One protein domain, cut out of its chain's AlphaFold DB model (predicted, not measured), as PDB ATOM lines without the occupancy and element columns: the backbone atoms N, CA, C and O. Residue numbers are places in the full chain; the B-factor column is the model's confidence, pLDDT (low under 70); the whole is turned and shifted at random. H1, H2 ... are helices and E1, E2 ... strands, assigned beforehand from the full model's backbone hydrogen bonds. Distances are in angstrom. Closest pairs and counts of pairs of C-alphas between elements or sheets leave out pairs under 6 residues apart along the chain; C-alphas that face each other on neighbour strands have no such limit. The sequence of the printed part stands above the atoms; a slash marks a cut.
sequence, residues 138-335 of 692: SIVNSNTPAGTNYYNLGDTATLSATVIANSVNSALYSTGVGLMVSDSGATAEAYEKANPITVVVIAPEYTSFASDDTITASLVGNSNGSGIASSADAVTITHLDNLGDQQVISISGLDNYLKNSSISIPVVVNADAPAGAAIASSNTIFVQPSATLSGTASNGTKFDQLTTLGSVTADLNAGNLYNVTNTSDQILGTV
ATOM      1  N   SER A 138      10.958  57.006  16.524       59.75
ATOM      2  CA  SER A 138      11.141  56.041  15.436       59.75
ATOM      3  C   SER A 138      12.147  54.991  15.866       59.75
ATOM      4  O   SER A 138      13.297  55.315  16.179       59.75
ATOM      5  N   ILE A 139      11.738  53.731  15.784       65.62
ATOM      6  CA  ILE A 139      12.687  52.623  15.796       65.62
ATOM      7  C   ILE A 139      13.476  52.703  14.493       65.62
ATOM      8  O   ILE A 139      12.890  52.889  13.421       65.62
ATOM      9  N   VAL A 140      14.799  52.606  14.580       59.88
ATOM     10  CA  VAL A 140      15.661  52.582  13.397       59.88
ATOM     11  C   VAL A 140      16.480  51.316  13.427       59.88
ATOM     12  O   VAL A 140      17.261  51.106  14.342       59.88
ATOM     13  N   ASN A 141      16.354  50.506  12.381       60.59
ATOM     14  CA  ASN A 141      17.284  49.415  12.151       60.59
ATOM     15  C   ASN A 141      18.595  49.998  11.611       60.59
ATOM     16  O   ASN A 141      18.700  50.311  10.421       60.59
ATOM     17  N   SER A 142      19.573  50.210  12.489       54.56
ATOM     18  CA  SER A 142      20.898  50.652  12.064       54.56
ATOM     19  C   SER A 142      22.007  50.014  12.894       54.56
ATOM     20  O   SER A 142      21.938  49.936  14.118       54.56
ATOM     21  N   ASN A 143      23.048  49.578  12.183       57.25
ATOM     22  CA  ASN A 143      24.248  48.927  12.702       57.25
ATOM     23  C   ASN A 143      24.012  47.565  13.371       57.25
ATOM     24  O   ASN A 143      24.064  47.422  14.587       57.25
ATOM     25  N   THR A 144      23.840  46.538  12.541       59.09
ATOM     26  CA  THR A 144      24.156  45.156  12.921       59.09
ATOM     27  C   THR A 144      25.670  44.947  12.761       59.09
ATOM     28  O   THR A 144      26.208  45.355  11.726       59.09
ATOM     29  N   PRO A 145      26.385  44.334  13.724       60.59
ATOM     30  CA  PRO A 145      27.771  43.944  13.538       60.59
ATOM     31  C   PRO A 145      27.892  43.065  12.295       60.59
ATOM     32  O   PRO A 145      27.257  42.012  12.201       60.59
ATOM     33  N   ALA A 146      28.704  43.527  11.351       65.12
ATOM     34  CA  ALA A 146      29.128  42.776  10.186       65.12
ATOM     35  C   ALA A 146      30.650  42.710  10.244       65.12
ATOM     36  O   ALA A 146      31.323  43.744  10.184       65.12
ATOM     37  N   GLY A 147      31.200  41.513  10.423       65.50
ATOM     38  CA  GLY A 147      32.635  41.347  10.598       65.50
ATOM     39  C   GLY A 147      33.133  40.005  10.093       65.50
ATOM     40  O   GLY A 147      32.447  38.992  10.160       65.50
ATOM     41  N   THR A 148      34.382  39.983   9.636       70.00
ATOM     42  CA  THR A 148      35.125  38.745   9.357       70.00
ATOM     43  C   THR A 148      35.824  38.237  10.622       70.00
ATOM     44  O   THR A 148      36.964  37.779  10.552       70.00
ATOM     45  N   ASN A 149      35.196  38.417  11.790       85.50
ATOM     46  CA  ASN A 149      35.767  37.981  13.059       85.50
ATOM     47  C   ASN A 149      35.799  36.457  13.106       85.50
ATOM     48  O   ASN A 149      34.913  35.786  12.572       85.50
ATOM     49  N   TYR A 150      36.817  35.931  13.767       89.19
ATOM     50  CA  TYR A 150      36.978  34.507  13.987       89.19
ATOM     51  C   TYR A 150      36.951  34.244  15.483       89.19
ATOM     52  O   TYR A 150      37.684  34.899  16.221       89.19
ATOM     53  N   TYR A 151      36.122  33.294  15.902       89.69
ATOM     54  CA  TYR A 151      35.942  32.951  17.307       89.69
ATOM     55  C   TYR A 151      36.388  31.514  17.565       89.69
ATOM     56  O   TYR A 151      36.085  30.600  16.791       89.69
ATOM     57  N   ASN A 152      37.115  31.318  18.658       89.00
ATOM     58  CA  ASN A 152      37.290  30.012  19.269       89.00
ATOM     59  C   ASN A 152      36.028  29.648  20.057       89.00
ATOM     60  O   ASN A 152      35.174  30.484  20.351       89.00
ATOM     61  N   LEU A 153      35.914  28.375  20.410       88.94
ATOM     62  CA  LEU A 153      34.854  27.897  21.290       88.94
ATOM     63  C   LEU A 153      35.026  28.517  22.680       88.94
ATOM     64  O   LEU A 153      36.145  28.563  23.193       88.94
ATOM     65  N   GLY A 154      33.931  28.980  23.279       87.06
ATOM     66  CA  GLY A 154      33.948  29.709  24.546       87.06
ATOM     67  C   GLY A 154      34.339  31.187  24.432       87.06
ATOM     68  O   GLY A 154      34.228  31.905  25.426       87.06
ATOM     69  N   ASP A 155      34.754  31.677  23.256       90.31
ATOM     70  CA  ASP A 155      34.984  33.111  23.075       90.31
ATOM     71  C   ASP A 155      33.660  33.874  23.232       90.31
ATOM     72  O   ASP A 155      32.589  33.415  22.824       90.31
ATOM     73  N   THR A 156      33.739  35.071  23.812       90.69
ATOM     74  CA  THR A 156      32.595  35.982  23.899       90.69
ATOM     75  C   THR A 156      32.519  36.839  22.638       90.69
ATOM     76  O   THR A 156      33.474  37.528  22.277       90.69
ATOM     77  N   ALA A 157      31.362  36.824  21.989       89.56
ATOM     78  CA  ALA A 157      30.978  37.752  20.941       89.56
ATOM     79  C   ALA A 157      29.938  38.747  21.484       89.56
ATOM     80  O   ALA A 157      29.289  38.507  22.500       89.56
ATOM     81  N   THR A 158      29.763  39.886  20.819       88.62
ATOM     82  CA  THR A 158      28.795  40.905  21.250       88.62
ATOM     83  C   THR A 158      27.780  41.151  20.151       88.62
ATOM     84  O   THR A 158      28.126  41.616  19.065       88.62
ATOM     85  N   LEU A 159      26.515  40.862  20.442       87.69
ATOM     86  CA  LEU A 159      25.401  41.331  19.634       87.69
ATOM     87  C   LEU A 159      25.192  42.800  19.927       87.69
ATOM     88  O   LEU A 159      24.997  43.170  21.080       87.69
ATOM     89  N   SER A 160      25.185  43.627  18.893       82.12
ATOM     90  CA  SER A 160      24.854  45.034  19.053       82.12
ATOM     91  C   SER A 160      23.796  45.455  18.051       82.12
ATOM     92  O   SER A 160      23.761  44.961  16.926       82.12
ATOM     93  N   ALA A 161      22.932  46.372  18.459       78.94
ATOM     94  CA  ALA A 161      21.997  47.032  17.562       78.94
ATOM     95  C   ALA A 161      21.706  48.436  18.080       78.94
ATOM     96  O   ALA A 161      21.592  48.649  19.287       78.94
ATOM     97  N   THR A 162      21.542  49.389  17.169       74.44
ATOM     98  CA  THR A 162      20.960  50.685  17.528       74.44
ATOM     99  C   THR A 162      19.449  50.545  17.458       74.44
ATOM    100  O   THR A 162      18.929  50.137  16.424       74.44
ATOM    101  N   VAL A 163      18.747  50.871  18.538       69.25
ATOM    102  CA  VAL A 163      17.287  50.720  18.618       69.25
ATOM    103  C   VAL A 163      16.561  51.995  18.194       69.25
ATOM    104  O   VAL A 163      15.504  51.940  17.569       69.25
ATOM    105  N   ILE A 164      17.149  53.158  18.486       69.50
ATOM    106  CA  ILE A 164      16.547  54.478  18.256       69.50
ATOM    107  C   ILE A 164      17.599  55.403  17.635       69.50
ATOM    108  O   ILE A 164      18.710  55.516  18.143       69.50
ATOM    109  N   ALA A 165      17.294  56.089  16.532       54.62
ATOM    110  CA  ALA A 165      18.223  57.074  15.972       54.62
ATOM    111  C   ALA A 165      17.835  58.503  16.376       54.62
ATOM    112  O   ALA A 165      16.750  58.974  16.047       54.62
ATOM    113  N   ASN A 166      18.780  59.221  16.990       45.91
ATOM    114  CA  ASN A 166      18.720  60.674  17.221       45.91
ATOM    115  C   ASN A 166      19.031  61.482  15.930       45.91
ATOM    116  O   ASN A 166      18.919  62.705  15.871       45.91
ATOM    117  N   SER A 167      19.435  60.824  14.834       37.25
ATOM    118  CA  SER A 167      19.763  61.526  13.592       37.25
ATOM    119  C   SER A 167      18.529  61.731  12.713       37.25
ATOM    120  O   SER A 167      18.112  60.837  11.974       37.25
ATOM    121  N   VAL A 168      18.015  62.958  12.703       37.00
ATOM    122  CA  VAL A 168      17.238  63.503  11.580       37.00
ATOM    123  C   VAL A 168      18.107  63.495  10.316       37.00
ATOM    124  O   VAL A 168      18.770  64.481   9.984       37.00
ATOM    125  N   ASN A 169      18.128  62.371   9.597       33.38
ATOM    126  CA  ASN A 169      18.603  62.349   8.221       33.38
ATOM    127  C   ASN A 169      17.553  63.069   7.366       33.38
ATOM    128  O   ASN A 169      16.469  62.549   7.102       33.38
ATOM    129  N   SER A 170      17.877  64.293   6.950       34.81
ATOM    130  CA  SER A 170      17.006  65.183   6.178       34.81
ATOM    131  C   SER A 170      16.541  64.609   4.834       34.81
ATOM    132  O   SER A 170      15.658  65.190   4.212       34.81
ATOM    133  N   ALA A 171      17.126  63.500   4.367       33.12
ATOM    134  CA  ALA A 171      16.745  62.841   3.119       33.12
ATOM    135  C   ALA A 171      15.600  61.817   3.263       33.12
ATOM    136  O   ALA A 171      15.067  61.386   2.245       33.12
ATOM    137  N   LEU A 172      15.223  61.418   4.487       35.62
ATOM    138  CA  LEU A 172      14.305  60.288   4.713       35.62
ATOM    139  C   LEU A 172      12.867  60.677   5.087       35.62
ATOM    140  O   LEU A 172      12.016  59.797   5.144       35.62
ATOM    141  N   TYR A 173      12.558  61.965   5.285       35.94
ATOM    142  CA  TYR A 173      11.206  62.382   5.680       35.94
ATOM    143  C   TYR A 173      10.747  63.660   4.975       35.94
ATOM    144  O   TYR A 173      11.086  64.778   5.360       35.94
ATOM    145  N   SER A 174       9.883  63.493   3.972       30.34
ATOM    146  CA  SER A 174       8.870  64.494   3.654       30.34
ATOM    147  C   SER A 174       7.720  64.311   4.646       30.34
ATOM    148  O   SER A 174       6.981  63.336   4.558       30.34
ATOM    149  N   THR A 175       7.574  65.256   5.573       30.81
ATOM    150  CA  THR A 175       6.503  65.364   6.583       30.81
ATOM    151  C   THR A 175       6.530  64.350   7.740       30.81
ATOM    152  O   THR A 175       6.274  63.162   7.577       30.81
ATOM    153  N   GLY A 176       6.731  64.881   8.951       36.00
ATOM    154  CA  GLY A 176       6.198  64.301  10.183       36.00
ATOM    155  C   GLY A 176       7.180  63.519  11.056       36.00
ATOM    156  O   GLY A 176       7.599  62.424  10.694       36.00
ATOM    157  N   VAL A 177       7.322  64.047  12.278       28.95
ATOM    158  CA  VAL A 177       7.818  63.433  13.521       28.95
ATOM    159  C   VAL A 177       9.309  63.636  13.815       28.95
ATOM    160  O   VAL A 177      10.190  63.123  13.138       28.95
ATOM    161  N   GLY A 178       9.568  64.409  14.868       33.56
ATOM    162  CA  GLY A 178      10.876  64.607  15.477       33.56
ATOM    163  C   GLY A 178      10.658  65.104  16.898       33.56
ATOM    164  O   GLY A 178      10.305  66.270  17.086       33.56
ATOM    165  N   LEU A 179      10.807  64.201  17.867       34.28
ATOM    166  CA  LEU A 179      10.828  64.524  19.288       34.28
ATOM    167  C   LEU A 179      12.003  65.485  19.538       34.28
ATOM    168  O   LEU A 179      13.129  65.226  19.110       34.28
ATOM    169  N   MET A 180      11.748  66.606  20.211       34.41
ATOM    170  CA  MET A 180      12.828  67.363  20.838       34.41
ATOM    171  C   MET A 180      13.428  66.479  21.927       34.41
ATOM    172  O   MET A 180      12.724  66.236  22.890       34.41
ATOM    173  N   VAL A 181      14.702  66.092  21.834       41.53
ATOM    174  CA  VAL A 181      15.649  66.463  22.893       41.53
ATOM    175  C   VAL A 181      17.074  66.473  22.333       41.53
ATOM    176  O   VAL A 181      17.729  65.448  22.190       41.53
ATOM    177  N   SER A 182      17.591  67.662  22.031       36.47
ATOM    178  CA  SER A 182      19.042  67.882  21.971       36.47
ATOM    179  C   SER A 182      19.629  68.071  23.378       36.47
ATOM    180  O   SER A 182      20.632  68.763  23.522       36.47
ATOM    181  N   ASP A 183      18.969  67.548  24.414       40.47
ATOM    182  CA  ASP A 183      19.336  67.753  25.810       40.47
ATOM    183  C   ASP A 183      19.432  66.400  26.509       40.47
ATOM    184  O   ASP A 183      18.469  65.640  26.568       40.47
ATOM    185  N   SER A 184      20.606  66.116  27.057       45.41
ATOM    186  CA  SER A 184      20.827  65.084  28.068       45.41
ATOM    187  C   SER A 184      20.399  65.620  29.444       45.41
ATOM    188  O   SER A 184      21.193  65.614  30.382       45.41
ATOM    189  N   GLY A 185      19.207  66.221  29.517       51.69
ATOM    190  CA  GLY A 185      18.713  66.971  30.676       51.69
ATOM    191  C   GLY A 185      17.593  66.244  31.425       51.69
ATOM    192  O   GLY A 185      16.986  65.314  30.902       51.69
ATOM    193  N   ALA A 186      17.260  66.723  32.629       56.06
ATOM    194  CA  ALA A 186      16.327  66.072  33.564       56.06
ATOM    195  C   ALA A 186      14.938  65.726  32.978       56.06
ATOM    196  O   ALA A 186      14.294  64.778  33.419       56.06
ATOM    197  N   THR A 187      14.460  66.471  31.977       54.75
ATOM    198  CA  THR A 187      13.175  66.194  31.311       54.75
ATOM    199  C   THR A 187      13.229  64.946  30.421       54.75
ATOM    200  O   THR A 187      12.239  64.221  30.352       54.75
ATOM    201  N   ALA A 188      14.360  64.686  29.751       60.34
ATOM    202  CA  ALA A 188      14.554  63.457  28.977       60.34
ATOM    203  C   ALA A 188      14.612  62.248  29.915       60.34
ATOM    204  O   ALA A 188      13.848  61.306  29.736       60.34
ATOM    205  N   GLU A 189      15.404  62.362  30.983       69.50
ATOM    206  CA  GLU A 189      15.549  61.320  32.004       69.50
ATOM    207  C   GLU A 189      14.194  60.968  32.647       69.50
ATOM    208  O   GLU A 189      13.851  59.797  32.804       69.50
ATOM    209  N   ALA A 190      13.366  61.973  32.960       67.50
ATOM    210  CA  ALA A 190      12.021  61.751  33.492       67.50
ATOM    211  C   ALA A 190      11.080  61.070  32.481       67.50
ATOM    212  O   ALA A 190      10.249  60.250  32.873       67.50
ATOM    213  N   TYR A 191      11.198  61.397  31.189       72.31
ATOM    214  CA  TYR A 191      10.393  60.775  30.139       72.31
ATOM    215  C   TYR A 191      10.758  59.304  29.936       72.31
ATOM    216  O   TYR A 191       9.860  58.467  29.872       72.31
ATOM    217  N   GLU A 192      12.049  58.981  29.850       75.94
ATOM    218  CA  GLU A 192      12.522  57.609  29.634       75.94
ATOM    219  C   GLU A 192      12.215  56.714  30.834       75.94
ATOM    220  O   GLU A 192      11.716  55.603  30.658       75.94
ATOM    221  N   LYS A 193      12.376  57.237  32.057       78.56
ATOM    222  CA  LYS A 193      11.977  56.542  33.287       78.56
ATOM    223  C   LYS A 193      10.472  56.264  33.351       78.56
ATOM    224  O   LYS A 193      10.059  55.241  33.889       78.56
ATOM    225  N   ALA A 194       9.644  57.159  32.809       76.62
ATOM    226  CA  ALA A 194       8.197  56.961  32.727       76.62
ATOM    227  C   ALA A 194       7.771  56.036  31.570       76.62
ATOM    228  O   ALA A 194       6.635  55.563  31.562       76.62
ATOM    229  N   ASN A 195       8.650  55.789  30.592       77.00
ATOM    230  CA  ASN A 195       8.352  55.015  29.386       77.00
ATOM    231  C   ASN A 195       9.480  54.016  29.049       77.00
ATOM    232  O   ASN A 195       9.996  54.054  27.930       77.00
ATOM    233  N   PRO A 196       9.867  53.114  29.971       85.81
ATOM    234  CA  PRO A 196      10.935  52.158  29.708       85.81
ATOM    235  C   PRO A 196      10.565  51.232  28.546       85.81
ATOM    236  O   PRO A 196       9.405  50.833  28.388       85.81
ATOM    237  N   ILE A 197      11.556  50.860  27.737       86.00
ATOM    238  CA  ILE A 197      11.364  49.902  26.644       86.00
ATOM    239  C   ILE A 197      11.701  48.480  27.096       86.00
ATOM    240  O   ILE A 197      12.553  48.258  27.960       86.00
ATOM    241  N   THR A 198      11.044  47.516  26.452       91.19
ATOM    242  CA  THR A 198      11.306  46.084  26.619       91.19
ATOM    243  C   THR A 198      11.815  45.505  25.310       91.19
ATOM    244  O   THR A 198      11.284  45.792  24.232       91.19
ATOM    245  N   VAL A 199      12.857  44.688  25.404       92.31
ATOM    246  CA  VAL A 199      13.554  44.086  24.268       92.31
ATOM    247  C   VAL A 199      13.557  42.579  24.437       92.31
ATOM    248  O   VAL A 199      13.782  42.072  25.530       92.31
ATOM    249  N   VAL A 200      13.319  41.863  23.347       94.69
ATOM    250  CA  VAL A 200      13.457  40.411  23.275       94.69
ATOM    251  C   VAL A 200      14.708  40.097  22.474       94.69
ATOM    252  O   VAL A 200      14.902  40.634  21.379       94.69
ATOM    253  N   VAL A 201      15.561  39.244  23.026       94.75
ATOM    254  CA  VAL A 201      16.815  38.829  22.407       94.75
ATOM    255  C   VAL A 201      16.800  37.320  22.235       94.75
ATOM    256  O   VAL A 201      16.540  36.580  23.179       94.75
ATOM    257  N   ILE A 202      17.100  36.878  21.023       93.81
ATOM    258  CA  ILE A 202      17.304  35.486  20.645       93.81
ATOM    259  C   ILE A 202      18.805  35.313  20.421       93.81
ATOM    260  O   ILE A 202      19.394  36.018  19.594       93.81
ATOM    261  N   ALA A 203      19.432  34.401  21.161       93.62
ATOM    262  CA  ALA A 203      20.840  34.083  20.966       93.62
ATOM    263  C   ALA A 203      21.042  33.504  19.550       93.62
ATOM    264  O   ALA A 203      20.283  32.618  19.155       93.62
ATOM    265  N   PRO A 204      22.027  33.971  18.761       91.88
ATOM    266  CA  PRO A 204      22.390  33.365  17.488       91.88
ATOM    267  C   PRO A 204      22.586  31.858  17.582       91.88
ATOM    268  O   PRO A 204      23.018  31.339  18.614       91.88
ATOM    269  N   GLU A 205      22.361  31.170  16.467       89.88
ATOM    270  CA  GLU A 205      22.723  29.762  16.346       89.88
ATOM    271  C   GLU A 205      24.200  29.563  16.731       89.88
ATOM    272  O   GLU A 205      25.062  30.390  16.411       89.88
ATOM    273  N   TYR A 206      24.477  28.468  17.444       89.88
ATOM    274  CA  TYR A 206      25.799  28.127  17.989       89.88
ATOM    275  C   TYR A 206      26.328  29.063  19.081       89.88
ATOM    276  O   TYR A 206      27.517  29.009  19.407       89.88
ATOM    277  N   THR A 207      25.476  29.907  19.659       92.12
ATOM    278  CA  THR A 207      25.831  30.743  20.808       92.12
ATOM    279  C   THR A 207      24.822  30.600  21.937       92.12
ATOM    280  O   THR A 207      23.698  30.144  21.727       92.12
ATOM    281  N   SER A 208      25.240  30.993  23.131       92.62
ATOM    282  CA  SER A 208      24.410  31.074  24.332       92.62
ATOM    283  C   SER A 208      24.631  32.414  25.005       92.62
ATOM    284  O   SER A 208      25.635  33.084  24.754       92.62
ATOM    285  N   PHE A 209      23.710  32.833  25.860       93.25
ATOM    286  CA  PHE A 209      23.884  34.069  26.607       93.25
ATOM    287  C   PHE A 209      25.036  33.959  27.615       93.25
ATOM    288  O   PHE A 209      25.282  32.900  28.193       93.25
ATOM    289  N   ALA A 210      25.762  35.064  27.812       90.38
ATOM    290  CA  ALA A 210      26.620  35.203  28.986       90.38
ATOM    291  C   ALA A 210      25.761  35.266  30.267       90.38
ATOM    292  O   ALA A 210      24.535  35.319  30.194       90.38
ATOM    293  N   SER A 211      26.393  35.289  31.445       84.94
ATOM    294  CA  SER A 211      25.648  35.421  32.704       84.94
ATOM    295  C   SER A 211      24.820  36.707  32.750       84.94
ATOM    296  O   SER A 211      25.233  37.737  32.206       84.94
ATOM    297  N   ASP A 212      23.685  36.658  33.451       86.12
ATOM    298  CA  ASP A 212      22.780  37.801  33.633       86.12
ATOM    299  C   ASP A 212      23.518  39.037  34.178       86.12
ATOM    300  O   ASP A 212      23.267  40.154  33.724       86.12
ATOM    301  N   ASP A 213      24.508  38.846  35.054       82.25
ATOM    302  CA  ASP A 213      25.388  39.915  35.549       82.25
ATOM    303  C   ASP A 213      26.235  40.540  34.436       82.25
ATOM    304  O   ASP A 213      26.357  41.763  34.344       82.25
ATOM    305  N   THR A 214      26.802  39.715  33.552       87.50
ATOM    306  CA  THR A 214      27.614  40.184  32.420       87.50
ATOM    307  C   THR A 214      26.750  40.942  31.411       87.50
ATOM    308  O   THR A 214      27.173  41.971  30.874       87.50
ATOM    309  N   ILE A 215      25.518  40.477  31.176       91.25
ATOM    310  CA  ILE A 215      24.537  41.171  30.331       91.25
ATOM    311  C   ILE A 215      24.135  42.502  30.971       91.25
ATOM    312  O   ILE A 215      24.207  43.539  30.314       91.25
ATOM    313  N   THR A 216      23.777  42.496  32.254       89.88
ATOM    314  CA  THR A 216      23.371  43.698  32.996       89.88
ATOM    315  C   THR A 216      24.490  44.739  33.015       89.88
ATOM    316  O   THR A 216      24.255  45.903  32.689       89.88
ATOM    317  N   ALA A 217      25.731  44.326  33.285       86.75
ATOM    318  CA  ALA A 217      26.899  45.204  33.231       86.75
ATOM    319  C   ALA A 217      27.099  45.823  31.835       86.75
ATOM    320  O   ALA A 217      27.378  47.019  31.719       86.75
ATOM    321  N   SER A 218      26.896  45.043  30.767       88.62
ATOM    322  CA  SER A 218      26.959  45.535  29.383       88.62
ATOM    323  C   SER A 218      25.871  46.578  29.077       88.62
ATOM    324  O   SER A 218      26.139  47.566  28.391       88.62
ATOM    325  N   LEU A 219      24.660  46.404  29.618       90.06
ATOM    326  CA  LEU A 219      23.526  47.315  29.411       90.06
ATOM    327  C   LEU A 219      23.651  48.640  30.177       90.06
ATOM    328  O   LEU A 219      23.213  49.672  29.666       90.06
ATOM    329  N   VAL A 220      24.251  48.627  31.370       86.62
ATOM    330  CA  VAL A 220      24.490  49.827  32.201       86.62
ATOM    331  C   VAL A 220      25.763  50.576  31.764       86.62
ATOM    332  O   VAL A 220      25.844  51.805  31.865       86.62
ATOM    333  N   GLY A 221      26.730  49.851  31.192       78.06
ATOM    334  CA  GLY A 221      28.000  50.368  30.681       78.06
ATOM    335  C   GLY A 221      29.066  50.580  31.768       78.06
ATOM    336  O   GLY A 221      28.765  50.812  32.932       78.06
ATOM    337  N   ASN A 222      30.346  50.568  31.371       55.94
ATOM    338  CA  ASN A 222      31.508  50.641  32.284       55.94
ATOM    339  C   ASN A 222      31.718  52.004  32.989       55.94
ATOM    340  O   ASN A 222      32.684  52.165  33.733       55.94
ATOM    341  N   SER A 223      30.838  52.984  32.762       43.47
ATOM    342  CA  SER A 223      30.918  54.334  33.334       43.47
ATOM    343  C   SER A 223      29.514  54.824  33.698       43.47
ATOM    344  O   SER A 223      28.732  55.101  32.787       43.47
ATOM    345  N   ASN A 224      29.222  54.941  35.001       42.75
ATOM    346  CA  ASN A 224      28.013  55.509  35.630       42.75
ATOM    347  C   ASN A 224      27.038  56.220  34.659       42.75
ATOM    348  O   ASN A 224      27.130  57.432  34.445       42.75
ATOM    349  N   GLY A 225      26.101  55.465  34.072       51.06
ATOM    350  CA  GLY A 225      24.964  56.004  33.315       51.06
ATOM    351  C   GLY A 225      25.220  56.342  31.842       51.06
ATOM    352  O   GLY A 225      24.512  57.189  31.287       51.06
ATOM    353  N   SER A 226      26.232  55.741  31.205       64.50
ATOM    354  CA  SER A 226      26.442  55.834  29.746       64.50
ATOM    355  C   SER A 226      25.837  54.668  28.947       64.50
ATOM    356  O   SER A 226      25.858  54.734  27.722       64.50
ATOM    357  N   GLY A 227      25.329  53.609  29.587       79.06
ATOM    358  CA  GLY A 227      24.596  52.512  28.939       79.06
ATOM    359  C   GLY A 227      23.132  52.845  28.630       79.06
ATOM    360  O   GLY A 227      22.663  53.934  28.949       79.06
ATOM    361  N   ILE A 228      22.415  51.913  27.999       84.88
ATOM    362  CA  ILE A 228      20.989  52.061  27.648       84.88
ATOM    363  C   ILE A 228      20.050  51.897  28.859       84.88
ATOM    364  O   ILE A 228      18.880  52.270  28.785       84.88
ATOM    365  N   ALA A 229      20.562  51.386  29.980       88.06
ATOM    366  CA  ALA A 229      19.886  51.383  31.275       88.06
ATOM    367  C   ALA A 229      20.579  52.339  32.259       88.06
ATOM    368  O   ALA A 229      21.808  52.465  32.266       88.06
ATOM    369  N   SER A 230      19.790  52.995  33.108       83.38
ATOM    370  CA  SER A 230      20.261  53.946  34.117       83.38
ATOM    371  C   SER A 230      21.016  53.277  35.272       83.38
ATOM    372  O   SER A 230      21.940  53.871  35.832       83.38
ATOM    373  N   SER A 231      20.648  52.040  35.622       82.94
ATOM    374  CA  SER A 231      21.224  51.257  36.722       82.94
ATOM    375  C   SER A 231      20.943  49.758  36.559       82.94
ATOM    376  O   SER A 231      20.069  49.366  35.789       82.94
ATOM    377  N   ALA A 232      21.660  48.913  37.307       81.50
ATOM    378  CA  ALA A 232      21.420  47.465  37.332       81.50
ATOM    379  C   ALA A 232      20.070  47.093  37.984       81.50
ATOM    380  O   ALA A 232      19.477  46.061  37.664       81.50
ATOM    381  N   ASP A 233      19.558  47.949  38.871       78.25
ATOM    382  CA  ASP A 233      18.266  47.747  39.534       78.25
ATOM    383  C   ASP A 233      17.091  47.983  38.586       78.25
ATOM    384  O   ASP A 233      16.080  47.294  38.689       78.25
ATOM    385  N   ALA A 234      17.247  48.892  37.618       80.06
ATOM    386  CA  ALA A 234      16.249  49.125  36.579       80.06
ATOM    387  C   ALA A 234      16.108  47.929  35.620       80.06
ATOM    388  O   ALA A 234      15.041  47.721  35.050       80.06
ATOM    389  N   VAL A 235      17.161  47.121  35.450       88.12
ATOM    390  CA  VAL A 235      17.163  45.991  34.514       88.12
ATOM    391  C   VAL A 235      16.537  44.753  35.153       88.12
ATOM    392  O   VAL A 235      16.946  44.291  36.223       88.12
ATOM    393  N   THR A 236      15.571  44.171  34.443       87.56
ATOM    394  CA  THR A 236      15.044  42.831  34.725       87.56
ATOM    395  C   THR A 236      15.254  41.945  33.504       87.56
ATOM    396  O   THR A 236      14.778  42.268  32.415       87.56
ATOM    397  N   ILE A 237      15.982  40.842  33.690       91.00
ATOM    398  CA  ILE A 237      16.181  39.800  32.679       91.00
ATOM    399  C   ILE A 237      15.237  38.648  33.017       91.00
ATOM    400  O   ILE A 237      15.180  38.186  34.155       91.00
ATOM    401  N   THR A 238      14.471  38.194  32.033       89.12
ATOM    402  CA  THR A 238      13.598  37.026  32.159       89.12
ATOM    403  C   THR A 238      13.936  36.051  31.048       89.12
ATOM    404  O   THR A 238      13.862  36.400  29.870       89.12
ATOM    405  N   HIS A 239      14.304  34.830  31.424       87.12
ATOM    406  CA  HIS A 239      14.531  33.738  30.483       87.12
ATOM    407  C   HIS A 239      13.177  33.197  30.021       87.12
ATOM    408  O   HIS A 239      12.326  32.849  30.839       87.12
ATOM    409  N   LEU A 240      12.961  33.209  28.708       88.69
ATOM    410  CA  LEU A 240      11.751  32.708  28.060       88.69
ATOM    411  C   LEU A 240      12.005  31.302  27.505       88.69
ATOM    412  O   LEU A 240      13.144  30.839  27.455       88.69
ATOM    413  N   ASP A 241      10.944  30.634  27.051       86.44
ATOM    414  CA  ASP A 241      11.077  29.352  26.361       86.44
ATOM    415  C   ASP A 241      11.998  29.479  25.137       86.44
ATOM    416  O   ASP A 241      11.884  30.417  24.339       86.44
ATOM    417  N   ASN A 242      12.892  28.503  24.976       86.06
ATOM    418  CA  ASN A 242      13.812  28.457  23.845       86.06
ATOM    419  C   ASN A 242      13.053  28.366  22.516       86.06
ATOM    420  O   ASN A 242      12.076  27.621  22.371       86.06
ATOM    421  N   LEU A 243      13.564  29.065  21.501       85.06
ATOM    422  CA  LEU A 243      13.081  28.942  20.132       85.06
ATOM    423  C   LEU A 243      13.914  27.875  19.413       85.06
ATOM    424  O   LEU A 243      14.957  28.161  18.826       85.06
ATOM    425  N   GLY A 244      13.465  26.621  19.490       85.69
ATOM    426  CA  GLY A 244      14.286  25.483  19.071       85.69
ATOM    427  C   GLY A 244      15.488  25.326  20.005       85.69
ATOM    428  O   GLY A 244      15.308  25.249  21.216       85.69
ATOM    429  N   ASP A 245      16.699  25.319  19.447       80.62
ATOM    430  CA  ASP A 245      17.947  25.205  20.221       80.62
ATOM    431  C   ASP A 245      18.509  26.571  20.670       80.62
ATOM    432  O   ASP A 245      19.558  26.636  21.309       80.62
ATOM    433  N   GLN A 246      17.842  27.679  20.324       88.75
ATOM    434  CA  GLN A 246      18.299  29.033  20.638       88.75
ATOM    435  C   GLN A 246      17.648  29.552  21.921       88.75
ATOM    436  O   GLN A 246      16.423  29.538  22.063       88.75
ATOM    437  N   GLN A 247      18.475  30.063  22.834       92.56
ATOM    438  CA  GLN A 247      18.010  30.712  24.058       92.56
ATOM    439  C   GLN A 247      17.299  32.030  23.744       92.56
ATOM    440  O   GLN A 247      17.694  32.761  22.827       92.56
ATOM    441  N   VAL A 248      16.280  32.357  24.540       94.19
ATOM    442  CA  VAL A 248      15.516  33.602  24.411       94.19
ATOM    443  C   VAL A 248      15.415  34.287  25.767       94.19
ATOM    444  O   VAL A 248      15.031  33.672  26.757       94.19
ATOM    445  N   ILE A 249      15.716  35.583  25.805       95.44
ATOM    446  CA  ILE A 249      15.526  36.421  26.992       95.44
ATOM    447  C   ILE A 249      14.685  37.646  26.650       95.44
ATOM    448  O   ILE A 249      14.779  38.200  25.552       95.44
ATOM    449  N   SER A 250      13.888  38.105  27.609       95.25
ATOM    450  CA  SER A 250      13.333  39.455  27.603       95.25
ATOM    451  C   SER A 250      14.051  40.325  28.618       95.25
ATOM    452  O   SER A 250      14.291  39.906  29.747       95.25
ATOM    453  N   ILE A 251      14.357  41.548  28.211       94.62
ATOM    454  CA  ILE A 251      15.054  42.548  29.005       94.62
ATOM    455  C   ILE A 251      14.124  43.753  29.105       94.62
ATOM    456  O   ILE A 251      13.854  44.412  28.097       94.62
ATOM    457  N   SER A 252      13.615  44.028  30.303       91.94
ATOM    458  CA  SER A 252      12.738  45.169  30.580       91.94
ATOM    459  C   SER A 252      13.421  46.210  31.465       91.94
ATOM    460  O   SER A 252      14.384  45.900  32.169       91.94
ATOM    461  N   GLY A 253      12.891  47.436  31.442       88.25
ATOM    462  CA  GLY A 253      13.376  48.545  32.270       88.25
ATOM    463  C   GLY A 253      14.509  49.361  31.641       88.25
ATOM    464  O   GLY A 253      15.235  50.055  32.343       88.25
ATOM    465  N   LEU A 254      14.669  49.291  30.315       88.75
ATOM    466  CA  LEU A 254      15.648  50.105  29.595       88.75
ATOM    467  C   LEU A 254      15.127  51.547  29.479       88.75
ATOM    468  O   LEU A 254      14.172  51.807  28.745       88.75
ATOM    469  N   ASP A 255      15.744  52.467  30.214       85.12
ATOM    470  CA  ASP A 255      15.244  53.816  30.516       85.12
ATOM    471  C   ASP A 255      16.256  54.937  30.191       85.12
ATOM    472  O   ASP A 255      16.159  56.034  30.731       85.12
ATOM    473  N   ASN A 256      17.237  54.675  29.323       82.06
ATOM    474  CA  ASN A 256      18.274  55.647  28.938       82.06
ATOM    475  C   ASN A 256      18.554  55.629  27.416       82.06
ATOM    476  O   ASN A 256      19.668  55.899  26.952       82.06
ATOM    477  N   TYR A 257      17.545  55.256  26.621       78.25
ATOM    478  CA  TYR A 257      17.613  55.011  25.175       78.25
ATOM    479  C   TYR A 257      17.711  56.266  24.280       78.25
ATOM    480  O   TYR A 257      18.043  56.155  23.098       78.25
ATOM    481  N   LEU A 258      17.427  57.460  24.798       72.56
ATOM    482  CA  LEU A 258      17.639  58.776  24.180       72.56
ATOM    483  C   LEU A 258      19.076  59.259  24.391       72.56
ATOM    484  O   LEU A 258      19.630  59.927  23.512       72.56
ATOM    485  N   LYS A 259      19.687  58.906  25.531       73.44
ATOM    486  CA  LYS A 259      21.097  59.192  25.829       73.44
ATOM    487  C   LYS A 259      22.034  58.215  25.123       73.44
ATOM    488  O   LYS A 259      23.018  58.640  24.517       73.44
ATOM    489  N   ASN A 260      21.723  56.921  25.178       74.69
ATOM    490  CA  ASN A 260      22.429  55.873  24.455       74.69
ATOM    491  C   ASN A 260      21.433  54.870  23.872       74.69
ATOM    492  O   ASN A 260      20.820  54.089  24.586       74.69
ATOM    493  N   SER A 261      21.317  54.854  22.551       73.94
ATOM    494  CA  SER A 261      20.374  53.991  21.848       73.94
ATOM    495  C   SER A 261      20.949  52.643  21.406       73.94
ATOM    496  O   SER A 261      20.272  51.896  20.695       73.94
ATOM    497  N   SER A 262      22.191  52.336  21.786       78.88
ATOM    498  CA  SER A 262      22.856  51.078  21.454       78.88
ATOM    499  C   SER A 262      22.567  50.018  22.511       78.88
ATOM    500  O   SER A 262      22.884  50.190  23.687       78.88
ATOM    501  N   ILE A 263      22.030  48.886  22.072       85.00
ATOM    502  CA  ILE A 263      21.976  47.656  22.858       85.00
ATOM    503  C   ILE A 263      23.225  46.849  22.558       85.00
ATOM    504  O   ILE A 263      23.611  46.724  21.399       85.00
ATOM    505  N   SER A 264      23.857  46.304  23.596       87.25
ATOM    506  CA  SER A 264      24.988  45.383  23.475       87.25
ATOM    507  C   SER A 264      24.786  44.191  24.403       87.25
ATOM    508  O   SER A 264      24.785  44.356  25.620       87.25
ATOM    509  N   ILE A 265      24.601  43.006  23.821       91.50
ATOM    510  CA  ILE A 265      24.343  41.750  24.527       91.50
ATOM    511  C   ILE A 265      25.518  40.793  24.290       91.50
ATOM    512  O   ILE A 265      25.746  40.377  23.149       91.50
ATOM    513  N   PRO A 266      26.288  40.454  25.334       92.44
ATOM    514  CA  PRO A 266      27.343  39.459  25.236       92.44
ATOM    515  C   PRO A 266      26.755  38.050  25.083       92.44
ATOM    516  O   PRO A 266      25.878  37.635  25.841       92.44
ATOM    517  N   VAL A 267      27.271  37.312  24.103       93.06
ATOM    518  CA  VAL A 267      26.967  35.901  23.847       93.06
ATOM    519  C   VAL A 267      28.262  35.101  23.780       93.06
ATOM    520  O   VAL A 267      29.298  35.615  23.369       93.06
ATOM    521  N   VAL A 268      28.222  33.841  24.182       92.44
ATOM    522  CA  VAL A 268      29.367  32.929  24.210       92.44
ATOM    523  C   VAL A 268      29.219  31.919  23.081       92.44
ATOM    524  O   VAL A 268      28.137  31.371  22.885       92.44
ATOM    525  N   VAL A 269      30.292  31.667  22.329       91.88
ATOM    526  CA  VAL A 269      30.302  30.617  21.301       91.88
ATOM    527  C   VAL A 269      30.232  29.250  21.972       91.88
ATOM    528  O   VAL A 269      31.103  28.905  22.773       91.88
ATOM    529  N   ASN A 270      29.212  28.464  21.628       92.00
ATOM    530  CA  ASN A 270      28.926  27.190  22.279       92.00
ATOM    531  C   ASN A 270      30.076  26.201  22.106       92.00
ATOM    532  O   ASN A 270      30.723  26.150  21.056       92.00
ATOM    533  N   ALA A 271      30.290  25.353  23.112       89.62
ATOM    534  CA  ALA A 271      31.323  24.328  23.039       89.62
ATOM    535  C   ALA A 271      31.054  23.287  21.948       89.62
ATOM    536  O   ALA A 271      31.987  22.602  21.552       89.62
ATOM    537  N   ASP A 272      29.822  23.151  21.459       89.25
ATOM    538  CA  ASP A 272      29.445  22.226  20.390       89.25
ATOM    539  C   ASP A 272      29.251  22.907  19.024       89.25
ATOM    540  O   ASP A 272      28.761  22.286  18.076       89.25
ATOM    541  N   ALA A 273      29.677  24.168  18.895       89.75
ATOM    542  CA  ALA A 273      29.613  24.899  17.641       89.75
ATOM    543  C   ALA A 273      30.465  24.209  16.548       89.75
ATOM    544  O   ALA A 273      31.651  23.923  16.767       89.75
ATOM    545  N   PRO A 274      29.913  23.946  15.346       85.88
ATOM    546  CA  PRO A 274      30.673  23.339  14.261       85.88
ATOM    547  C   PRO A 274      31.802  24.255  13.778       85.88
ATOM    548  O   PRO A 274      31.616  25.452  13.564       85.88
ATOM    549  N   ALA A 275      32.977  23.682  13.518       84.44
ATOM    550  CA  ALA A 275      34.082  24.421  12.918       84.44
ATOM    551  C   ALA A 275      33.682  25.000  11.546       84.44
ATOM    552  O   ALA A 275      33.141  24.291  10.695       84.44
ATOM    553  N   GLY A 276      33.972  26.285  11.324       83.44
ATOM    554  CA  GLY A 276      33.590  27.009  10.110       83.44
ATOM    555  C   GLY A 276      32.134  27.487  10.068       83.44
ATOM    556  O   GLY A 276      31.744  28.073   9.059       83.44
ATOM    557  N   ALA A 277      31.335  27.262  11.118       88.19
ATOM    558  CA  ALA A 277      29.969  27.775  11.191       88.19
ATOM    559  C   ALA A 277      29.951  29.309  11.275       88.19
ATOM    560  O   ALA A 277      30.750  29.914  11.993       88.19
ATOM    561  N   ALA A 278      29.032  29.935  10.540       89.31
ATOM    562  CA  ALA A 278      28.792  31.369  10.618       89.31
ATOM    563  C   ALA A 278      27.810  31.673  11.756       89.31
ATOM    564  O   ALA A 278      26.760  31.045  11.852       89.31
ATOM    565  N   ILE A 279      28.137  32.665  12.581       91.12
ATOM    566  CA  ILE A 279      27.265  33.164  13.646       91.12
ATOM    567  C   ILE A 279      26.474  34.337  13.070       91.12
ATOM    568  O   ILE A 279      27.023  35.427  12.881       91.12
ATOM    569  N   ALA A 280      25.207  34.110  12.732       89.12
ATOM    570  CA  ALA A 280      24.347  35.139  12.155       89.12
ATOM    571  C   ALA A 280      23.917  36.156  13.223       89.12
ATOM    572  O   ALA A 280      23.463  35.781  14.299       89.12
ATOM    573  N   SER A 281      24.033  37.450  12.928       86.94
ATOM    574  CA  SER A 281      23.528  38.518  13.807       86.94
ATOM    575  C   SER A 281      22.109  38.967  13.443       86.94
ATOM    576  O   SER A 281      21.527  39.804  14.132       86.94
ATOM    577  N   SER A 282      21.536  38.422  12.370       85.62
ATOM    578  CA  SER A 282      20.209  38.779  11.880       85.62
ATOM    579  C   SER A 282      19.085  38.093  12.661       85.62
ATOM    580  O   SER A 282      19.226  36.956  13.098       85.62
ATOM    581  N   ASN A 283      17.942  38.774  12.803       86.38
ATOM    582  CA  ASN A 283      16.752  38.279  13.514       86.38
ATOM    583  C   ASN A 283      17.021  37.861  14.972       86.38
ATOM    584  O   ASN A 283      16.463  36.876  15.450       86.38
ATOM    585  N   THR A 284      17.877  38.608  15.668       89.44
ATOM    586  CA  THR A 284      18.298  38.316  17.046       89.44
ATOM    587  C   THR A 284      17.729  39.303  18.056       89.44
ATOM    588  O   THR A 284      17.367  38.897  19.149       89.44
ATOM    589  N   ILE A 285      17.608  40.590  17.721       89.50
ATOM    590  CA  ILE A 285      17.125  41.626  18.647       89.50
ATOM    591  C   ILE A 285      15.805  42.209  18.142       89.50
ATOM    592  O   ILE A 285      15.697  42.658  16.991       89.50
ATOM    593  N   PHE A 286      14.823  42.240  19.039       88.44
ATOM    594  CA  PHE A 286      13.464  42.703  18.803       88.44
ATOM    595  C   PHE A 286      13.012  43.650  19.911       88.44
ATOM    596  O   PHE A 286      13.380  43.484  21.066       88.44
ATOM    597  N   VAL A 287      12.172  44.623  19.582       87.62
ATOM    598  CA  VAL A 287      11.619  45.584  20.545       87.62
ATOM    599  C   VAL A 287      10.123  45.359  20.662       87.62
ATOM    600  O   VAL A 287       9.430  45.237  19.646       87.62
ATOM    601  N   GLN A 288       9.617  45.312  21.891       86.94
ATOM    602  CA  GLN A 288       8.187  45.188  22.128       86.94
ATOM    603  C   GLN A 288       7.451  46.466  21.691       86.94
ATOM    604  O   GLN A 288       7.969  47.570  21.883       86.94
ATOM    605  N   PRO A 289       6.242  46.359  21.111       79.50
ATOM    606  CA  PRO A 289       5.455  47.534  20.785       79.50
ATOM    607  C   PRO A 289       5.054  48.331  22.026       79.50
ATOM    608  O   PRO A 289       4.621  47.767  23.029       79.50
ATOM    609  N   SER A 290       5.125  49.656  21.927       74.56
ATOM    610  CA  SER A 290       4.645  50.584  22.951       74.56
ATOM    611  C   SER A 290       3.904  51.751  22.297       74.56
ATOM    612  O   SER A 290       4.078  52.034  21.110       74.56
ATOM    613  N   ALA A 291       3.109  52.480  23.085       64.81
ATOM    614  CA  ALA A 291       2.437  53.690  22.610       64.81
ATOM    615  C   ALA A 291       3.422  54.808  22.204       64.81
ATOM    616  O   ALA A 291       3.056  55.700  21.443       64.81
ATOM    617  N   THR A 292       4.665  54.759  22.697       64.12
ATOM    618  CA  THR A 292       5.705  55.762  22.424       64.12
ATOM    619  C   THR A 292       6.479  55.496  21.135       64.12
ATOM    620  O   THR A 292       7.112  56.414  20.606       64.12
ATOM    621  N   LEU A 293       6.423  54.270  20.604       68.00
ATOM    622  CA  LEU A 293       7.186  53.836  19.436       68.00
ATOM    623  C   LEU A 293       6.345  53.849  18.152       68.00
ATOM    624  O   LEU A 293       5.139  53.593  18.138       68.00
ATOM    625  N   SER A 294       7.026  54.111  17.038       64.31
ATOM    626  CA  SER A 294       6.517  53.936  15.678       64.31
ATOM    627  C   SER A 294       7.557  53.236  14.803       64.31
ATOM    628  O   SER A 294       8.768  53.379  15.003       64.31
ATOM    629  N   GLY A 295       7.085  52.451  13.834       56.00
ATOM    630  CA  GLY A 295       7.945  51.688  12.935       56.00
ATOM    631  C   GLY A 295       8.266  52.457  11.656       56.00
ATOM    632  O   GLY A 295       7.359  52.774  10.882       56.00
ATOM    633  N   THR A 296       9.555  52.672  11.382       54.78
ATOM    634  CA  THR A 296      10.027  53.087  10.053       54.78
ATOM    635  C   THR A 296      11.088  52.116   9.545       54.78
ATOM    636  O   THR A 296      12.046  51.788  10.239       54.78
ATOM    637  N   ALA A 297      10.920  51.640   8.315       48.72
ATOM    638  CA  ALA A 297      11.878  50.801   7.611       48.72
ATOM    639  C   ALA A 297      13.235  51.496   7.416       48.72
ATOM    640  O   ALA A 297      13.316  52.719   7.302       48.72
ATOM    641  N   SER A 298      14.284  50.703   7.183       45.91
ATOM    642  CA  SER A 298      15.607  51.181   6.748       45.91
ATOM    643  C   SER A 298      15.580  51.964   5.422       45.91
ATOM    644  O   SER A 298      16.471  52.769   5.163       45.91
ATOM    645  N   ASN A 299      14.541  51.780   4.598       46.78
ATOM    646  CA  ASN A 299      14.310  52.525   3.356       46.78
ATOM    647  C   ASN A 299      13.392  53.760   3.519       46.78
ATOM    648  O   ASN A 299      13.012  54.362   2.517       46.78
ATOM    649  N   GLY A 300      13.012  54.119   4.752       48.94
ATOM    650  CA  GLY A 300      12.147  55.267   5.059       48.94
ATOM    651  C   GLY A 300      10.637  54.999   4.994       48.94
ATOM    652  O   GLY A 300       9.848  55.907   5.246       48.94
ATOM    653  N   THR A 301      10.199  53.775   4.676       48.06
ATOM    654  CA  THR A 301       8.766  53.426   4.628       48.06
ATOM    655  C   THR A 301       8.206  53.244   6.038       48.06
ATOM    656  O   THR A 301       8.710  52.413   6.789       48.06
ATOM    657  N   LYS A 302       7.154  53.981   6.409       53.69
ATOM    658  CA  LYS A 302       6.424  53.733   7.666       53.69
ATOM    659  C   LYS A 302       5.652  52.416   7.562       53.69
ATOM    660  O   LYS A 302       4.958  52.203   6.569       53.69
ATOM    661  N   PHE A 303       5.766  51.562   8.571       56.69
ATOM    662  CA  PHE A 303       4.923  50.371   8.710       56.69
ATOM    663  C   PHE A 303       3.874  50.596   9.799       56.69
ATOM    664  O   PHE A 303       3.996  51.533  10.593       56.69
ATOM    665  N   ASP A 304       2.845  49.747   9.819       55.66
ATOM    666  CA  ASP A 304       1.751  49.845  10.783       55.66
ATOM    667  C   ASP A 304       2.280  49.837  12.225       55.66
ATOM    668  O   ASP A 304       3.202  49.096  12.583       55.66
ATOM    669  N   GLN A 305       1.704  50.706  13.058       67.12
ATOM    670  CA  GLN A 305       2.007  50.734  14.481       67.12
ATOM    671  C   GLN A 305       1.510  49.426  15.102       67.12
ATOM    672  O   GLN A 305       0.316  49.130  15.080       67.12
ATOM    673  N   LEU A 306       2.441  48.636  15.630       73.69
ATOM    674  CA  LEU A 306       2.127  47.441  16.387       73.69
ATOM    675  C   LEU A 306       1.606  47.873  17.762       73.69
ATOM    676  O   LEU A 306       2.011  48.902  18.304       73.69
ATOM    677  N   THR A 307       0.704  47.084  18.331       78.88
ATOM    678  CA  THR A 307       0.166  47.304  19.680       78.88
ATOM    679  C   THR A 307       0.389  46.041  20.482       78.88
ATOM    680  O   THR A 307       0.177  44.955  19.954       78.88
ATOM    681  N   THR A 308       0.864  46.162  21.721       82.88
ATOM    682  CA  THR A 308       1.136  44.984  22.552       82.88
ATOM    683  C   THR A 308      -0.140  44.179  22.810       82.88
ATOM    684  O   THR A 308      -1.215  44.743  23.032       82.88
ATOM    685  N   LEU A 309      -0.010  42.851  22.820       84.06
ATOM    686  CA  LEU A 309      -1.058  41.906  23.212       84.06
ATOM    687  C   LEU A 309      -1.164  41.729  24.740       84.06
ATOM    688  O   LEU A 309      -1.965  40.922  25.209       84.06
ATOM    689  N   GLY A 310      -0.370  42.472  25.521       82.12
ATOM    690  CA  GLY A 310      -0.392  42.468  26.987       82.12
ATOM    691  C   GLY A 310       0.616  41.521  27.649       82.12
ATOM    692  O   GLY A 310       0.659  41.454  28.873       82.12
ATOM    693  N   SER A 311       1.434  40.799  26.875       87.38
ATOM    694  CA  SER A 311       2.523  39.954  27.386       87.38
ATOM    695  C   SER A 311       3.616  39.777  26.333       87.38
ATOM    696  O   SER A 311       3.313  39.585  25.155       87.38
ATOM    697  N   VAL A 312       4.881  39.769  26.769       88.69
ATOM    698  CA  VAL A 312       6.046  39.542  25.899       88.69
ATOM    699  C   VAL A 312       5.957  38.193  25.180       88.69
ATOM    700  O   VAL A 312       6.185  38.127  23.976       88.69
ATOM    701  N   THR A 313       5.558  37.127  25.878       88.19
ATOM    702  CA  THR A 313       5.407  35.785  25.290       88.19
ATOM    703  C   THR A 313       4.313  35.753  24.223       88.19
ATOM    704  O   THR A 313       4.476  35.119  23.182       88.19
ATOM    705  N   ALA A 314       3.200  36.459  24.448       86.69
ATOM    706  CA  ALA A 314       2.123  36.561  23.465       86.69
ATOM    707  C   ALA A 314       2.572  37.342  22.221       86.69
ATOM    708  O   ALA A 314       2.316  36.902  21.099       86.69
ATOM    709  N   ASP A 315       3.280  38.457  22.421       88.12
ATOM    710  CA  ASP A 315       3.823  39.272  21.336       88.12
ATOM    711  C   ASP A 315       4.866  38.493  20.515       88.12
ATOM    712  O   ASP A 315       4.796  38.487  19.285       88.12
ATOM    713  N   LEU A 316       5.775  37.762  21.170       89.25
ATOM    714  CA  LEU A 316       6.772  36.912  20.514       89.25
ATOM    715  C   LEU A 316       6.122  35.810  19.664       89.25
ATOM    716  O   LEU A 316       6.427  35.690  18.478       89.25
ATOM    717  N   ASN A 317       5.180  35.051  20.234       88.38
ATOM    718  CA  ASN A 317       4.502  33.952  19.536       88.38
ATOM    719  C   ASN A 317       3.661  34.426  18.341       88.38
ATOM    720  O   ASN A 317       3.499  33.695  17.364       88.38
ATOM    721  N   ALA A 318       3.125  35.647  18.408       86.50
ATOM    722  CA  ALA A 318       2.379  36.262  17.314       86.50
ATOM    723  C   ALA A 318       3.279  36.937  16.260       86.50
ATOM    724  O   ALA A 318       2.768  37.404  15.242       86.50
ATOM    725  N   GLY A 319       4.596  37.030  16.495       85.44
ATOM    726  CA  GLY A 319       5.504  37.839  15.676       85.44
ATOM    727  C   GLY A 319       5.222  39.345  15.768       85.44
ATOM    728  O   GLY A 319       5.589  40.103  14.871       85.44
ATOM    729  N   ASN A 320       4.557  39.787  16.838       86.81
ATOM    730  CA  ASN A 320       4.140  41.163  17.095       86.81
ATOM    731  C   ASN A 320       5.254  41.967  17.789       86.81
ATOM    732  O   ASN A 320       5.050  42.578  18.835       86.81
ATOM    733  N   LEU A 321       6.460  41.937  17.220       86.50
ATOM    734  CA  LEU A 321       7.637  42.637  17.733       86.50
ATOM    735  C   LEU A 321       8.363  43.365  16.598       86.50
ATOM    736  O   LEU A 321       8.402  42.907  15.454       86.50
ATOM    737  N   TYR A 322       9.005  44.485  16.918       82.12
ATOM    738  CA  TYR A 322       9.820  45.224  15.962       82.12
ATOM    739  C   TYR A 322      11.218  44.618  15.854       82.12
ATOM    740  O   TYR A 322      12.039  44.773  16.753       82.12
ATOM    741  N   ASN A 323      11.517  43.957  14.738       83.12
ATOM    742  CA  ASN A 323      12.839  43.388  14.487       83.12
ATOM    743  C   ASN A 323      13.852  44.471  14.069       83.12
ATOM    744  O   ASN A 323      13.813  44.969  12.938       83.12
ATOM    745  N   VAL A 324      14.786  44.795  14.966       79.81
ATOM    746  CA  VAL A 324      15.840  45.804  14.740       79.81
ATOM    747  C   VAL A 324      17.122  45.215  14.150       79.81
ATOM    748  O   VAL A 324      18.085  45.937  13.913       79.81
ATOM    749  N   THR A 325      17.125  43.914  13.861       79.94
ATOM    750  CA  THR A 325      18.240  43.168  13.253       79.94
ATOM    751  C   THR A 325      17.793  42.438  11.979       79.94
ATOM    752  O   THR A 325      18.333  41.401  11.614       79.94
ATOM    753  N   ASN A 326      16.808  42.977  11.252       75.50
ATOM    754  CA  ASN A 326      16.181  42.303  10.103       75.50
ATOM    755  C   ASN A 326      17.014  42.277   8.802       75.50
ATOM    756  O   ASN A 326      16.493  41.919   7.745       75.50
ATOM    757  N   THR A 327      18.283  42.689   8.847       70.69
ATOM    758  CA  THR A 327      19.130  42.732   7.649       70.69
ATOM    759  C   THR A 327      19.605  41.319   7.329       70.69
ATOM    760  O   THR A 327      20.268  40.694   8.154       70.69
ATOM    761  N   SER A 328      19.265  40.806   6.143       67.00
ATOM    762  CA  SER A 328      19.705  39.479   5.709       67.00
ATOM    763  C   SER A 328      21.232  39.415   5.586       67.00
ATOM    764  O   SER A 328      21.881  40.410   5.268       67.00
ATOM    765  N   ASP A 329      21.794  38.231   5.834       68.38
ATOM    766  CA  ASP A 329      23.202  37.890   5.568       68.38
ATOM    767  C   ASP A 329      24.265  38.594   6.435       68.38
ATOM    768  O   ASP A 329      25.453  38.553   6.112       68.38
ATOM    769  N   GLN A 330      23.873  39.196   7.563       81.06
ATOM    770  CA  GLN A 330      24.837  39.746   8.519       81.06
ATOM    771  C   GLN A 330      25.433  38.650   9.405       81.06
ATOM    772  O   GLN A 330      24.722  37.909  10.087       81.06
ATOM    773  N   ILE A 331      26.763  38.570   9.392       85.38
ATOM    774  CA  ILE A 331      27.550  37.598  10.151       85.38
ATOM    775  C   ILE A 331      28.344  38.349  11.225       85.38
ATOM    776  O   ILE A 331      29.137  39.245  10.921       85.38
ATOM    777  N   LEU A 332      28.139  37.955  12.482       87.56
ATOM    778  CA  LEU A 332      28.889  38.435  13.645       87.56
ATOM    779  C   LEU A 332      30.346  37.951  13.611       87.56
ATOM    780  O   LEU A 332      31.273  38.671  13.992       87.56
ATOM    781  N   GLY A 333      30.535  36.715  13.152       89.00
ATOM    782  CA  GLY A 333      31.823  36.098  12.864       89.00
ATOM    783  C   GLY A 333      31.675  34.622  12.505       89.00
ATOM    784  O   GLY A 333      30.571  34.121  12.302       89.00
ATOM    785  N   THR A 334      32.797  33.925  12.384       89.44
ATOM    786  CA  THR A 334      32.861  32.506  12.012       89.44
ATOM    787  C   THR A 334      33.635  31.722  13.066       89.44
ATOM    788  O   THR A 334      34.676  32.177  13.544       89.44
ATOM    789  N   VAL A 335      33.163  30.529  13.413       89.25
ATOM    790  CA  VAL A 335      33.892  29.610  14.297       89.25
ATOM    791  C   VAL A 335      35.171  29.153  13.595       89.25
ATOM    792  O   VAL A 335      35.129  28.717  12.440       89.25
TER     793      VAL A 335
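This is residues 138 to 335 of the 692 residues of the protein "Adhesion exoprotein" of Lactobacillus paracollinoides DSM 15502 = JCM 11969 (UniProt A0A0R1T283). Two sheets come together where E4 is near E6 and E2 is near E9: a twisted sheet E5 E6 E3 E9, and a sheet E4 E7 E2 E1 E10 curled like part of a barrel. H2 packs between the two sheets, on E7 of the curled one and on E5 and E6 of the other; the short helix H3 is on the opposite face of the E5 E6 E3 E9 sheet, over none of its strands, and the small ribbon E8 E11 lies beside E2 and E4. The 198 printed residues run E1 E2 H1 E3 E4 H2 E5 E6 E7 E8 E9 E10 H3 E11; the curled sheet is mixed, the other two antiparallel. The class is mixed, with 86 residues, under half, in named elements. The whole is compact, radius of gyration of the C-alphas 16.7 A, spanning 49 by 36 by 32 A.

E1, residues 138 to 142, begins at C-alpha 138 (11.141, 56.041, 15.436). E2, 156 to 164, is 25.1 A long. H1 is 186 to 194, E3 197 to 202 and E4 207 to 209. H2, 212 to 220, begins at C-alpha 212 (22.780, 37.801, 33.633). E5, 236 to 243, spans 20.2 A, E6, 246 to 254, 23.0 A and E7, 262 to 269, 21.8 A. E8 is 278 to 280, E9 285 to 287, E10 293 to 295 and H3 312 to 317. E11, 331 to 335, ends at C-alpha 335 (33.892, 29.610, 14.297).

In the strongly twisted curled sheet, E1 and E10 are parallel (N 139 to O 294, 3.1 A). E1 and E2 form a hairpin (N 140 to O 163, 3.1 A). E7 is antiparallel to E2 (N 159 to O 265, 2.9 A) and to E4 (N 208 to O 268, 2.9 A). In the other sheet, E6 pairs antiparallel with E3 (N 201 to O 249, 2.8 A) and, as a hairpin, with E5 (N 238 to O 250, 2.9 A); E3 pairs with E9 (N 200 to O 286, 2.8 A). E8 and E11 are antiparallel (N 279 to O 333, 2.8 A). The closest C-alphas of E4 and E6, Ser 208 and Gln 247, are 6.4 A apart. H2 is over E7 at a height over the sheet of 7.5 A, its closest C-alphas those of Ile 215 and Ile 265, 5.8 A. H2 and H3 are on opposite faces of the E5 E6 E3 E9 sheet; H1 only grazes it. In H1, H2 and H3 every O i to N i+4 pair is within hydrogen-bond range.

The C-alphas farthest apart, Thr 175 and Asp 272, are 50.8 A apart. The printed part has no cut. Long links are E1 to E2, E2 to H1, H2 to E5, E10 to H3 and H3 to E11. The mean pLDDT of the printed part is 75.5; 60 residues are under 70, among them 163 to 190.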